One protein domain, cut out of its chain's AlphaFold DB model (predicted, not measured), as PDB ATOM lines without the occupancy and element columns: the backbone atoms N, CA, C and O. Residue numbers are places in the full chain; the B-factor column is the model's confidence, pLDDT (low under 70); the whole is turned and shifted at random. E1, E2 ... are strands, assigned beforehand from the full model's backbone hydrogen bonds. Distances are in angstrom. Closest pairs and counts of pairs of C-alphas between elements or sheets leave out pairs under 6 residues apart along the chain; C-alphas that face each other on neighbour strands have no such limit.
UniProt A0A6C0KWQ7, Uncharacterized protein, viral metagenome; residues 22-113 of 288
ATOM      1  N   TYR A  22     156.564 293.058 271.953       90.81
ATOM      2  CA  TYR A  22     157.239 293.735 273.050       90.81
ATOM      3  C   TYR A  22     156.920 295.213 272.983       90.81
ATOM      4  O   TYR A  22     157.089 295.827 271.934       90.81
ATOM      5  N   VAL A  23     156.479 295.793 274.090       90.50
ATOM      6  CA  VAL A  23     156.322 297.242 274.208       90.50
ATOM      7  C   VAL A  23     157.557 297.813 274.873       90.50
ATOM      8  O   VAL A  23     158.047 297.283 275.868       90.50
ATOM      9  N   THR A  24     158.079 298.890 274.307       89.38
ATOM     10  CA  THR A  24     159.249 299.590 274.838       89.38
ATOM     11  C   THR A  24     158.816 300.606 275.893       89.38
ATOM     12  O   THR A  24     157.967 301.453 275.638       89.38
ATOM     13  N   ILE A  25     159.386 300.523 277.091       87.44
ATOM     14  CA  ILE A  25     159.089 301.431 278.212       87.44
ATOM     15  C   ILE A  25     159.945 302.705 278.115       87.44
ATOM     16  O   ILE A  25     159.485 303.797 278.435       87.44
ATOM     17  N   ASN A  26     161.175 302.564 277.613       88.00
ATOM     18  CA  ASN A  26     162.166 303.625 277.431       88.00
ATOM     19  C   ASN A  26     162.751 303.574 276.008       88.00
ATOM     20  O   ASN A  26     162.500 302.627 275.260       88.00
ATOM     21  N   ALA A  27     163.551 304.579 275.631       93.31
ATOM     22  CA  ALA A  27     164.313 304.522 274.385       93.31
ATOM     23  C   ALA A  27     165.219 303.277 274.370       93.31
ATOM     24  O   ALA A  27     165.941 303.006 275.333       93.31
ATOM     25  N   PHE A  28     165.162 302.503 273.286       95.31
ATOM     26  CA  PHE A  28     165.702 301.138 273.255       95.31
ATOM     27  C   PHE A  28     166.920 300.964 272.343       95.31
ATOM     28  O   PHE A  28     167.414 299.849 272.193       95.31
ATOM     29  N   ASN A  29     167.459 302.044 271.770       96.69
ATOM     30  CA  ASN A  29     168.641 301.994 270.897       96.69
ATOM     31  C   ASN A  29     169.878 301.373 271.576       96.69
ATOM     32  O   ASN A  29     170.694 300.757 270.901       96.69
ATOM     33  N   GLY A  30     170.008 301.503 272.902       95.94
ATOM     34  CA  GLY A  30     171.081 300.871 273.684       95.94
ATOM     35  C   GLY A  30     170.854 299.390 274.008       95.94
ATOM     36  O   GLY A  30     171.745 298.752 274.550       95.94
ATOM     37  N   TYR A  31     169.678 298.848 273.685       96.31
ATOM     38  CA  TYR A  31     169.275 297.463 273.954       96.31
ATOM     39  C   TYR A  31     168.905 296.712 272.668       96.31
ATOM     40  O   TYR A  31     168.259 295.665 272.726       96.31
ATOM     41  N   PHE A  32     169.296 297.260 271.513       97.25
ATOM     42  CA  PHE A  32     168.947 296.749 270.196       97.25
ATOM     43  C   PHE A  32     170.199 296.451 269.379       97.25
ATOM     44  O   PHE A  32     170.961 297.353 269.013       97.25
ATOM     45  N   TYR A  33     170.404 295.167 269.096       97.88
ATOM     46  CA  TYR A  33     171.682 294.656 268.620       97.88
ATOM     47  C   TYR A  33     171.582 293.992 267.248       97.88
ATOM     48  O   TYR A  33     170.632 293.281 266.937       97.88
ATOM     49  N   THR A  34     172.606 294.166 266.426       97.31
ATOM     50  CA  THR A  34     172.927 293.246 265.336       97.31
ATOM     51  C   THR A  34     173.817 292.137 265.874       97.31
ATOM     52  O   THR A  34     174.547 292.326 266.845       97.31
ATOM     53  N   TYR A  35     173.757 290.970 265.245       97.44
ATOM     54  CA  TYR A  35     174.652 289.866 265.552       97.44
ATOM     55  C   TYR A  35     175.351 289.427 264.278       97.44
ATOM     56  O   TYR A  35     174.696 289.142 263.270       97.44
ATOM     57  N   THR A  36     176.675 289.386 264.330       95.44
ATOM     58  CA  THR A  36     177.531 288.949 263.229       95.44
ATOM     59  C   THR A  36     178.425 287.817 263.705       95.44
ATOM     60  O   THR A  36     178.843 287.775 264.861       95.44
ATOM     61  N   THR A  37     178.718 286.890 262.800       95.56
ATOM     62  CA  THR A  37     179.660 285.792 263.027       95.56
ATOM     63  C   THR A  37     180.773 285.861 261.999       95.56
ATOM     64  O   THR A  37     180.493 286.096 260.823       95.56
ATOM     65  N   SER A  38     182.007 285.621 262.432       93.75
ATOM     66  CA  SER A  38     183.169 285.450 261.557       93.75
ATOM     67  C   SER A  38     183.782 284.082 261.815       93.75
ATOM     68  O   SER A  38     183.829 283.638 262.963       93.75
ATOM     69  N   THR A  39     184.253 283.414 260.767       94.62
ATOM     70  CA  THR A  39     185.024 282.178 260.896       94.62
ATOM     71  C   THR A  39     186.424 282.451 260.383       94.62
ATOM     72  O   THR A  39     186.615 282.666 259.188       94.62
ATOM     73  N   ASP A  40     187.390 282.410 261.293       92.00
ATOM     74  CA  ASP A  40     188.785 282.725 261.010       92.00
ATOM     75  C   ASP A  40     189.671 281.506 261.275       92.00
ATOM     76  O   ASP A  40     189.384 280.668 262.134       92.00
ATOM     77  N   PHE A  41     190.763 281.389 260.520       93.69
ATOM     78  CA  PHE A  41     191.732 280.310 260.694       93.69
ATOM     79  C   PHE A  41     192.818 280.749 261.678       93.69
ATOM     80  O   PHE A  41     193.709 281.523 261.329       93.69
ATOM     81  N   THR A  42     192.741 280.264 262.916       91.50
ATOM     82  CA  THR A  42     193.668 280.630 263.998       91.50
ATOM     83  C   THR A  42     194.294 279.368 264.574       91.50
ATOM     84  O   THR A  42     193.591 278.428 264.932       91.50
ATOM     85  N   GLY A  43     195.628 279.317 264.646       86.06
ATOM     86  CA  GLY A  43     196.338 278.187 265.263       86.06
ATOM     87  C   GLY A  43     196.131 276.836 264.567       86.06
ATOM     88  O   GLY A  43     196.196 275.800 265.219       86.06
ATOM     89  N   GLY A  44     195.860 276.827 263.258       93.62
ATOM     90  CA  GLY A  44     195.656 275.589 262.500       93.62
ATOM     91  C   GLY A  44     194.219 275.052 262.507       93.62
ATOM     92  O   GLY A  44     193.980 273.985 261.944       93.62
ATOM     93  N   GLN A  45     193.265 275.758 263.121       93.12
ATOM     94  CA  GLN A  45     191.854 275.365 263.176       93.12
ATOM     95  C   GLN A  45     190.936 276.515 262.747       93.12
ATOM     96  O   GLN A  45     191.258 277.690 262.925       93.12
ATOM     97  N   PHE A  46     189.777 276.174 262.179       93.50
ATOM     98  CA  PHE A  46     188.712 277.143 261.922       93.50
ATOM     99  C   PHE A  46     187.956 277.420 263.219       93.50
ATOM    100  O   PHE A  46     187.362 276.510 263.799       93.50
ATOM    101  N   VAL A  47     187.969 278.675 263.661       93.38
ATOM    102  CA  VAL A  47     187.282 279.126 264.873       93.38
ATOM    103  C   VAL A  47     186.197 280.117 264.474       93.38
ATOM    104  O   VAL A  47     186.476 281.132 263.839       93.38
ATOM    105  N   THR A  48     184.953 279.832 264.860       93.25
ATOM    106  CA  THR A  48     183.833 280.760 264.675       93.25
ATOM    107  C   THR A  48     183.693 281.648 265.901       93.25
ATOM    108  O   THR A  48     183.444 281.169 267.007       93.25
ATOM    109  N   THR A  49     183.822 282.951 265.691       93.56
ATOM    110  CA  THR A  49     183.542 283.983 266.688       93.56
ATOM    111  C   THR A  49     182.234 284.687 266.349       93.56
ATOM    112  O   THR A  49     181.743 284.634 265.220       93.56
ATOM    113  N   GLY A  50     181.634 285.320 267.350       94.81
ATOM    114  CA  GLY A  50     180.391 286.056 267.198       94.81
ATOM    115  C   GLY A  50     180.427 287.311 268.046       94.81
ATOM    116  O   GLY A  50     181.040 287.330 269.115       94.81
ATOM    117  N   SER A  51     179.804 288.368 267.541       94.88
ATOM    118  CA  SER A  51     179.804 289.673 268.190       94.88
ATOM    119  C   SER A  51     178.449 290.346 268.066       94.88
ATOM    120  O   SER A  51     177.787 290.254 267.029       94.88
ATOM    121  N   LEU A  52     178.053 291.027 269.140       95.88
ATOM    122  CA  LEU A  52     176.906 291.921 269.149       95.88
ATOM    123  C   LEU A  52     177.386 293.337 268.827       95.88
ATOM    124  O   LEU A  52     178.329 293.831 269.445       95.88
ATOM    125  N   GLY A  53     176.732 293.985 267.872       96.00
ATOM    126  CA  GLY A  53     176.944 295.392 267.538       96.00
ATOM    127  C   GLY A  53     175.646 296.173 267.679       96.00
ATOM    128  O   GLY A  53     174.569 295.589 267.678       96.00
ATOM    129  N   SER A  54     175.701 297.497 267.778       94.62
ATOM    130  CA  SER A  54     174.481 298.313 267.733       94.62
ATOM    131  C   SER A  54     173.809 298.225 266.358       94.62
ATOM    132  O   SER A  54     174.481 298.085 265.332       94.62
ATOM    133  N   VAL A  55     172.478 298.310 266.315       96.88
ATOM    134  CA  VAL A  55     171.745 298.413 265.043       96.88
ATOM    135  C   VAL A  55     172.044 299.757 264.376       96.88
ATOM    136  O   VAL A  55     171.887 300.816 264.980       96.88
ATOM    137  N   SER A  56     172.480 299.724 263.115       96.69
ATOM    138  CA  SER A  56     172.757 300.944 262.348       96.69
ATOM    139  C   SER A  56     171.494 301.799 262.209       96.69
ATOM    140  O   SER A  56     170.422 301.284 261.897       96.69
ATOM    141  N   GLY A  57     171.611 303.104 262.462       93.94
ATOM    142  CA  GLY A  57     170.478 304.036 262.455       93.94
ATOM    143  C   GLY A  57     169.614 304.024 263.724       93.94
ATOM    144  O   GLY A  57     168.711 304.856 263.839       93.94
ATOM    145  N   ALA A  58     169.892 303.148 264.698       95.81
ATOM    146  CA  ALA A  58     169.217 303.165 265.991       95.81
ATOM    147  C   ALA A  58     169.750 304.306 266.873       95.81
ATOM    148  O   ALA A  58     170.924 304.348 267.240       95.81
ATOM    149  N   ASN A  59     168.874 305.237 267.238       96.62
ATOM    150  CA  ASN A  59     169.133 306.322 268.183       96.62
ATOM    151  C   ASN A  59     167.853 306.613 268.983       96.62
ATOM    152  O   ASN A  59     166.809 306.036 268.697       96.62
ATOM    153  N   ALA A  60     167.909 307.491 269.988       93.19
ATOM    154  CA  ALA A  60     166.747 307.763 270.842       93.19
ATOM    155  C   ALA A  60     165.526 308.312 270.069       93.19
ATOM    156  O   ALA A  60     164.393 308.124 270.501       93.19
ATOM    157  N   THR A  61     165.747 308.948 268.913       94.75
ATOM    158  CA  THR A  61     164.691 309.492 268.045       94.75
ATOM    159  C   THR A  61     164.039 308.412 267.183       94.75
ATOM    160  O   THR A  61     162.824 308.414 267.001       94.75
ATOM    161  N   THR A  62     164.826 307.482 266.633       95.25
ATOM    162  CA  THR A  62     164.310 306.374 265.807       95.25
ATOM    163  C   THR A  62     163.782 305.221 266.658       95.25
ATOM    164  O   THR A  62     162.804 304.576 266.282       95.25
ATOM    165  N   CYS A  63     164.347 305.031 267.850       95.50
ATOM    166  CA  CYS A  63     163.991 304.003 268.823       95.50
ATOM    167  C   CYS A  63     163.466 304.604 270.148       95.50
ATOM    168  O   CYS A  63     164.057 304.333 271.200       95.50
ATOM    169  N   PRO A  64     162.394 305.425 270.133       94.88
ATOM    170  CA  PRO A  64     161.836 306.020 271.345       94.88
ATOM    171  C   PRO A  64     161.066 304.981 272.176       94.88
ATOM    172  O   PRO A  64     160.810 303.866 271.720       94.88
ATOM    173  N   ALA A  65     160.659 305.377 273.384       89.81
ATOM    174  CA  ALA A  65     159.680 304.638 274.182       89.81
ATOM    175  C   ALA A  65     158.323 304.511 273.457       89.81
ATOM    176  O   ALA A  65     158.012 305.289 272.552       89.81
ATOM    177  N   GLY A  66     157.498 303.549 273.872       84.44
ATOM    178  CA  GLY A  66     156.137 303.331 273.368       84.44
ATOM    179  C   GLY A  66     156.047 302.584 272.032       84.44
ATOM    180  O   GLY A  66     154.952 302.359 271.520       84.44
ATOM    181  N   ARG A  67     157.171 302.168 271.436       88.19
ATOM    182  CA  ARG A  67     157.179 301.302 270.244       88.19
ATOM    183  C   ARG A  67     156.726 299.884 270.575       88.19
ATOM    184  O   ARG A  67     157.132 299.335 271.599       88.19
ATOM    185  N   VAL A  68     155.971 299.293 269.649       89.88
ATOM    186  CA  VAL A  68     155.623 297.868 269.634       89.88
ATOM    187  C   VAL A  68     156.585 297.149 268.693       89.88
ATOM    188  O   VAL A  68     156.563 297.362 267.483       89.88
ATOM    189  N   LEU A  69     157.425 296.287 269.248       92.69
ATOM    190  CA  LEU A  69     158.356 295.447 268.509       92.69
ATOM    191  C   LEU A  69     157.737 294.070 268.299       92.69
ATOM    192  O   LEU A  69     157.157 293.481 269.215       92.69
ATOM    193  N   ARG A  70     157.865 293.540 267.086       90.50
ATOM    194  CA  ARG A  70     157.268 292.256 266.698       90.50
ATOM    195  C   ARG A  70     158.361 291.218 266.515       90.50
ATOM    196  O   ARG A  70     159.336 291.482 265.809       90.50
ATOM    197  N   GLU A  71     158.207 290.035 267.111       91.69
ATOM    198  CA  GLU A  71     159.156 288.942 266.878       91.69
ATOM    199  C   GLU A  71     159.207 288.548 265.393       91.69
ATOM    200  O   GLU A  71     158.187 288.410 264.711       91.69
ATOM    201  N   ASN A  72     160.418 288.306 264.889       89.12
ATOM    202  CA  ASN A  72     160.657 287.837 263.522       89.12
ATOM    203  C   ASN A  72     161.018 286.339 263.447       89.12
ATOM    204  O   ASN A  72     161.293 285.829 262.363       89.12
ATOM    205  N   GLY A  73     161.009 285.639 264.586       87.25
ATOM    206  CA  GLY A  73     161.287 284.203 264.689       87.25
ATOM    207  C   GLY A  73     162.766 283.833 264.842       87.25
ATOM    208  O   GLY A  73     163.067 282.664 265.071       87.25
ATOM    209  N   LYS A  74     163.699 284.790 264.765       91.56
ATOM    210  CA  LYS A  74     165.122 284.531 265.038       91.56
ATOM    211  C   LYS A  74     165.381 284.536 266.542       91.56
ATOM    212  O   LYS A  74     164.776 285.317 267.272       91.56
ATOM    213  N   ARG A  75     166.294 283.686 267.012       94.81
ATOM    214  CA  ARG A  75     166.709 283.624 268.421       94.81
ATOM    215  C   ARG A  75     168.203 283.359 268.517       94.81
ATOM    216  O   ARG A  75     168.744 282.643 267.676       94.81
ATOM    217  N   LEU A  76     168.833 283.933 269.533       95.19
ATOM    218  CA  LEU A  76     170.215 283.651 269.903       95.19
ATOM    219  C   LEU A  76     170.231 283.079 271.316       95.19
ATOM    220  O   LEU A  76     169.551 283.604 272.200       95.19
ATOM    221  N   TYR A  77     170.996 282.012 271.516       95.38
ATOM    222  CA  TYR A  77     171.092 281.317 272.795       95.38
ATOM    223  C   TYR A  77     172.536 281.302 273.305       95.38
ATOM    224  O   TYR A  77     173.460 281.059 272.516       95.38
ATOM    225  N   PRO A  78     172.746 281.487 274.622       95.12
ATOM    226  CA  PRO A  78     174.048 281.282 275.241       95.12
ATOM    227  C   PRO A  78     174.570 279.869 274.982       95.12
ATOM    228  O   PRO A  78     173.810 278.902 274.999       95.12
ATOM    229  N   GLY A  79     175.868 279.747 274.708       92.00
ATOM    230  CA  GLY A  79     176.522 278.465 274.413       92.00
ATOM    231  C   GLY A  79     176.274 277.909 273.004       92.00
ATOM    232  O   GLY A  79     177.042 277.065 272.555       92.00
ATOM    233  N   VAL A  80     175.266 278.407 272.280       94.50
ATOM    234  CA  VAL A  80     175.011 278.054 270.869       94.50
ATOM    235  C   VAL A  80     175.564 279.124 269.933       94.50
ATOM    236  O   VAL A  80     176.158 278.815 268.903       94.50
ATOM    237  N   ASN A  81     175.384 280.394 270.296       95.81
ATOM    238  CA  ASN A  81     175.848 281.540 269.529       95.81
ATOM    239  C   ASN A  81     177.070 282.158 270.230       95.81
ATOM    240  O   ASN A  81     176.923 282.714 271.321       95.81
ATOM    241  N   PRO A  82     178.283 282.077 269.647       95.44
ATOM    242  CA  PRO A  82     179.476 282.675 270.240       95.44
ATOM    243  C   PRO A  82     179.280 284.167 270.546       95.44
ATOM    244  O   PRO A  82     178.696 284.889 269.739       95.44
ATOM    245  N   GLY A  83     179.750 284.620 271.711       92.31
ATOM    246  CA  GLY A  83     179.634 286.018 272.152       92.31
ATOM    247  C   GLY A  83     178.270 286.423 272.729       92.31
ATOM    248  O   GLY A  83     178.115 287.564 273.153       92.31
ATOM    249  N   VAL A  84     177.292 285.514 272.783       95.19
ATOM    250  CA  VAL A  84     175.964 285.766 273.364       95.19
ATOM    251  C   VAL A  84     175.902 285.203 274.786       95.19
ATOM    252  O   VAL A  84     176.141 284.015 274.999       95.19
ATOM    253  N   THR A  85     175.586 286.053 275.766       94.81
ATOM    254  CA  THR A  85     175.573 285.701 277.202       94.81
ATOM    255  C   THR A  85     174.171 285.525 277.787       94.81
ATOM    256  O   THR A  85     174.017 284.815 278.778       94.81
ATOM    257  N   SER A  86     173.143 286.108 277.164       94.00
ATOM    258  CA  SER A  86     171.729 285.911 277.502       94.00
ATOM    259  C   SER A  86     170.922 285.502 276.268       94.00
ATOM    260  O   SER A  86     171.386 285.604 275.135       94.00
ATOM    261  N   MET A  87     169.716 284.970 276.473       94.88
ATOM    262  CA  MET A  87     168.831 284.650 275.356       94.88
ATOM    263  C   MET A  87     168.359 285.950 274.691       94.88
ATOM    264  O   MET A  87     167.761 286.788 275.359       94.88
ATOM    265  N   LEU A  88     168.563 286.088 273.380       95.69
ATOM    266  CA  LEU A  88     168.078 287.236 272.613       95.69
ATOM    267  C   LEU A  88     167.012 286.811 271.601       95.69
ATOM    268  O   LEU A  88     167.121 285.758 270.963       95.69
ATOM    269  N   VAL A  89     165.994 287.650 271.420       95.44
ATOM    270  CA  VAL A  89     164.937 287.465 270.417       95.44
ATOM    271  C   VAL A  89     165.105 288.452 269.277       95.44
ATOM    272  O   VAL A  89     165.373 289.632 269.485       95.44
ATOM    273  N   GLY A  90     164.943 287.961 268.054       96.19
ATOM    274  CA  GLY A  90     164.913 288.784 266.861       96.19
ATOM    275  C   GLY A  90     163.580 289.512 266.757       96.19
ATOM    276  O   GLY A  90     162.521 288.880 266.761       96.19
ATOM    277  N   VAL A  91     163.637 290.830 266.615       95.38
ATOM    278  CA  VAL A  91     162.464 291.699 266.494       95.38
ATOM    279  C   VAL A  91     162.613 292.676 265.334       95.38
ATOM    280  O   VAL A  91     163.711 292.888 264.807       95.38
ATOM    281  N   PHE A  92     161.497 293.267 264.924       94.50
ATOM    282  CA  PHE A  92     161.475 294.420 264.029       94.50
ATOM    283  C   PHE A  92     160.507 295.492 264.542       94.50
ATOM    284  O   PHE A  92     159.492 295.170 265.166       94.50
ATOM    285  N   ASP A  93     160.842 296.753 264.276       92.44
ATOM    286  CA  ASP A  93     159.968 297.910 264.496       92.44
ATOM    287  C   ASP A  93     159.192 298.205 263.203       92.44
ATOM    288  O   ASP A  93     159.794 298.417 262.149       92.44
ATOM    289  N   ASP A  94     157.859 298.230 263.267       87.75
ATOM    290  CA  ASP A  94     157.001 298.457 262.095       87.75
ATOM    291  C   ASP A  94     156.940 299.928 261.644       87.75
ATOM    292  O   ASP A  94     156.400 300.224 260.576       87.75
ATOM    293  N   LYS A  95     157.525 300.850 262.419       90.56
ATOM    294  CA  LYS A  95     157.571 302.283 262.090       90.56
ATOM    295  C   LYS A  95     158.856 302.689 261.388       90.56
ATOM    296  O   LYS A  95     158.806 303.450 260.426       90.56
ATOM    297  N   THR A  96     159.998 302.208 261.872       93.94
ATOM    298  CA  THR A  96     161.313 302.524 261.288       93.94
ATOM    299  C   THR A  96     161.855 301.434 260.373       93.94
ATOM    300  O   THR A  96     162.844 301.666 259.682       93.94
ATOM    301  N   PHE A  97     161.228 300.253 260.360       92.94
ATOM    302  CA  PHE A  97     161.688 299.058 259.643       92.94
ATOM    303  C   PHE A  97     163.077 298.558 260.070       92.94
ATOM    304  O   PHE A  97     163.656 297.685 259.415       92.94
ATOM    305  N   LEU A  98     163.610 299.063 261.186       94.81
ATOM    306  CA  LEU A  98     164.836 298.544 261.772       94.81
ATOM    307  C   LEU A  98     164.588 297.138 262.328       94.81
ATOM    308  O   LEU A  98     163.535 296.838 262.899       94.81
ATOM    309  N   ASN A  99     165.582 296.269 262.166       95.44
ATOM    310  CA  ASN A  99     165.562 294.901 262.667       95.44
ATOM    311  C   ASN A  99     166.843 294.594 263.448       95.44
ATOM    312  O   ASN A  99     167.899 295.169 263.194       95.44
ATOM    313  N   GLY A 100     166.723 293.688 264.411       96.75
ATOM    314  CA  GLY A 100     167.821 293.326 265.298       96.75
ATOM    315  C   GLY A 100     167.366 292.359 266.381       96.75
ATOM    316  O   GLY A 100     166.312 291.734 266.269       96.75
ATOM    317  N   PHE A 101     168.171 292.245 267.423       98.00
ATOM    318  CA  PHE A 101     167.980 291.374 268.567       98.00
ATOM    319  C   PHE A 101     167.825 292.206 269.837       98.00
ATOM    320  O   PHE A 101     168.550 293.182 270.029       98.00
ATOM    321  N   ILE A 102     166.901 291.802 270.699       97.00
ATOM    322  CA  ILE A 102     166.705 292.380 272.031       97.00
ATOM    323  C   ILE A 102     166.808 291.281 273.086       97.00
ATOM    324  O   ILE A 102     166.504 290.119 272.806       97.00
ATOM    325  N   ASP A 103     167.206 291.648 274.300       95.25
ATOM    326  CA  ASP A 103     167.004 290.789 275.466       95.25
ATOM    327  C   ASP A 103     165.550 290.971 275.930       95.25
ATOM    328  O   ASP A 103     165.201 292.062 276.391       95.25
ATOM    329  N   PRO A 104     164.683 289.949 275.806       91.38
ATOM    330  CA  PRO A 104     163.268 290.077 276.140       91.38
ATOM    331  C   PRO A 104     163.018 290.334 277.635       91.38
ATOM    332  O   PRO A 104     161.910 290.723 277.992       91.38
ATOM    333  N   ASN A 105     164.020 290.109 278.493       88.88
ATOM    334  CA  ASN A 105     163.943 290.321 279.938       88.88
ATOM    335  C   ASN A 105     164.626 291.624 280.385       88.88
ATOM    336  O   ASN A 105     164.689 291.907 281.584       88.88
ATOM    337  N   ALA A 106     165.171 292.421 279.459       88.19
ATOM    338  CA  ALA A 106     165.715 293.724 279.817       88.19
ATOM    339  C   ALA A 106     164.593 294.665 280.277       88.19
ATOM    340  O   ALA A 106     163.529 294.724 279.671       88.19
ATOM    341  N   LYS A 107     164.882 295.493 281.289       86.62
ATOM    342  CA  LYS A 107     163.950 296.469 281.898       86.62
ATOM    343  C   LYS A 107     163.305 297.479 280.934       86.62
ATOM    344  O   LYS A 107     162.453 298.252 281.343       86.62
ATOM    345  N   VAL A 108     163.765 297.530 279.686       88.06
ATOM    346  CA  VAL A 108     163.268 298.437 278.645       88.06
ATOM    347  C   VAL A 108     162.103 297.824 277.868       88.06
ATOM    348  O   VAL A 108     161.377 298.562 277.210       88.06
ATOM    349  N   PHE A 109     161.891 296.510 277.954       89.44
ATOM    350  CA  PHE A 109     160.853 295.813 277.204       89.44
ATOM    351  C   PHE A 109     159.851 295.151 278.144       89.44
ATOM    352  O   PHE A 109     160.221 294.430 279.065       89.44
ATOM    353  N   GLN A 110     158.571 295.348 277.854       86.56
ATOM    354  CA  GLN A 110     157.475 294.596 278.445       86.56
ATOM    355  C   GLN A 110     156.948 293.611 277.408       86.56
ATOM    356  O   GLN A 110     156.557 294.007 276.308       86.56
ATOM    357  N   THR A 111     156.910 292.325 277.751       86.69
ATOM    358  CA  THR A 111     156.281 291.327 276.877       86.69
ATOM    359  C   THR A 111     154.773 291.562 276.852       86.69
ATOM    360  O   THR A 111     154.135 291.631 277.900       86.69
ATOM    361  N   GLN A 112     154.203 291.636 275.655       77.88
ATOM    362  CA  GLN A 112     152.767 291.611 275.422       77.88
ATOM    363  C   GLN A 112     152.418 290.448 274.495       77.88
ATOM    364  O   GLN A 112     153.056 290.229 273.460       77.88
ATOM    365  N   ASN A 113     151.387 289.696 274.864       70.88
ATOM    366  CA  ASN A 113     150.778 288.710 273.986       70.88
ATOM    367  C   ASN A 113     149.343 289.149 273.712       70.88
ATOM    368  O   ASN A 113     148.477 288.960 274.556       70.88
TER     369      ASN A 113
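This is residues 22 to 113 of the 288 residues of an uncharacterized protein of viral metagenome (UniProt A0A6C0KWQ7). A long two-stranded hairpin, E2 and E3, reaches away like an arm from a small, strongly twisted and curled sheet of five strands, E6 E5 E4 E1 E7. The base of the hairpin packs on E6, and the two sheets make a loose sandwich that is only partly face to face, while the rest of the hairpin makes the length. The printed part has 92 residues with seven named strands, E1 to E7 in order along the chain, and no named helix; it is all strand, and both sheets are antiparallel. It is only just compact, close to loose, with a radius of gyration of the C-alphas of 14.4 A, and it spans 49 by 25 by 20 A.

Start at E1, residues 22 to 24, an inner strand of the larger sheet. On its one side look for E7, residues 109 to 112, an antiparallel edge strand, with N 23 and O 110 2.8 A apart. On its other side is E4, residues 68 to 76, also antiparallel, with N 69 and O 22 2.7 A apart. E4 bends by 82 degrees at Gly 73, and its pairing is staggered: residues 68 to 69 pair with E1, and residues 69 to 76 with E5, residues 88 to 93. E4 and E5 are a hairpin, with N 90 and O 74 2.8 A apart. E5 forms a second hairpin with the edge strand E6, residues 99 to 102, where N 91 and O 100 are 2.8 A apart; E4, E5 and E6 are a meander, each strand the antiparallel neighbour of the one before. The hairpin of E2, residues 33 to 42, and E3, residues 45 to 54, has N 34 and O 53 2.7 A apart. The closest C-alphas of E2 and E6 are those of Tyr 33 and Phe 101, 4.9 A apart.

Find C-alpha 22 at (157.239, 293.735, 273.050), where E1 begins. E2 starts at C-alpha 33, (171.682, 294.656, 268.620), and covers 26.5 A; E3 returns over 29.1 A. E4 measures 20.4 A and E5 15.7 A, while E1, E6 and E7 are shorter. E7 ends at C-alpha 112, (152.767, 291.611, 275.422).

The two C-alphas farthest apart are those of Gly 44 and Gly 66, 49.5 A. The printed part has no cut. The links E3 to E4, residues 55 to 67, and E4 to E5 are long. The mean pLDDT of the printed part is 92.8, and no printed residue is under 70.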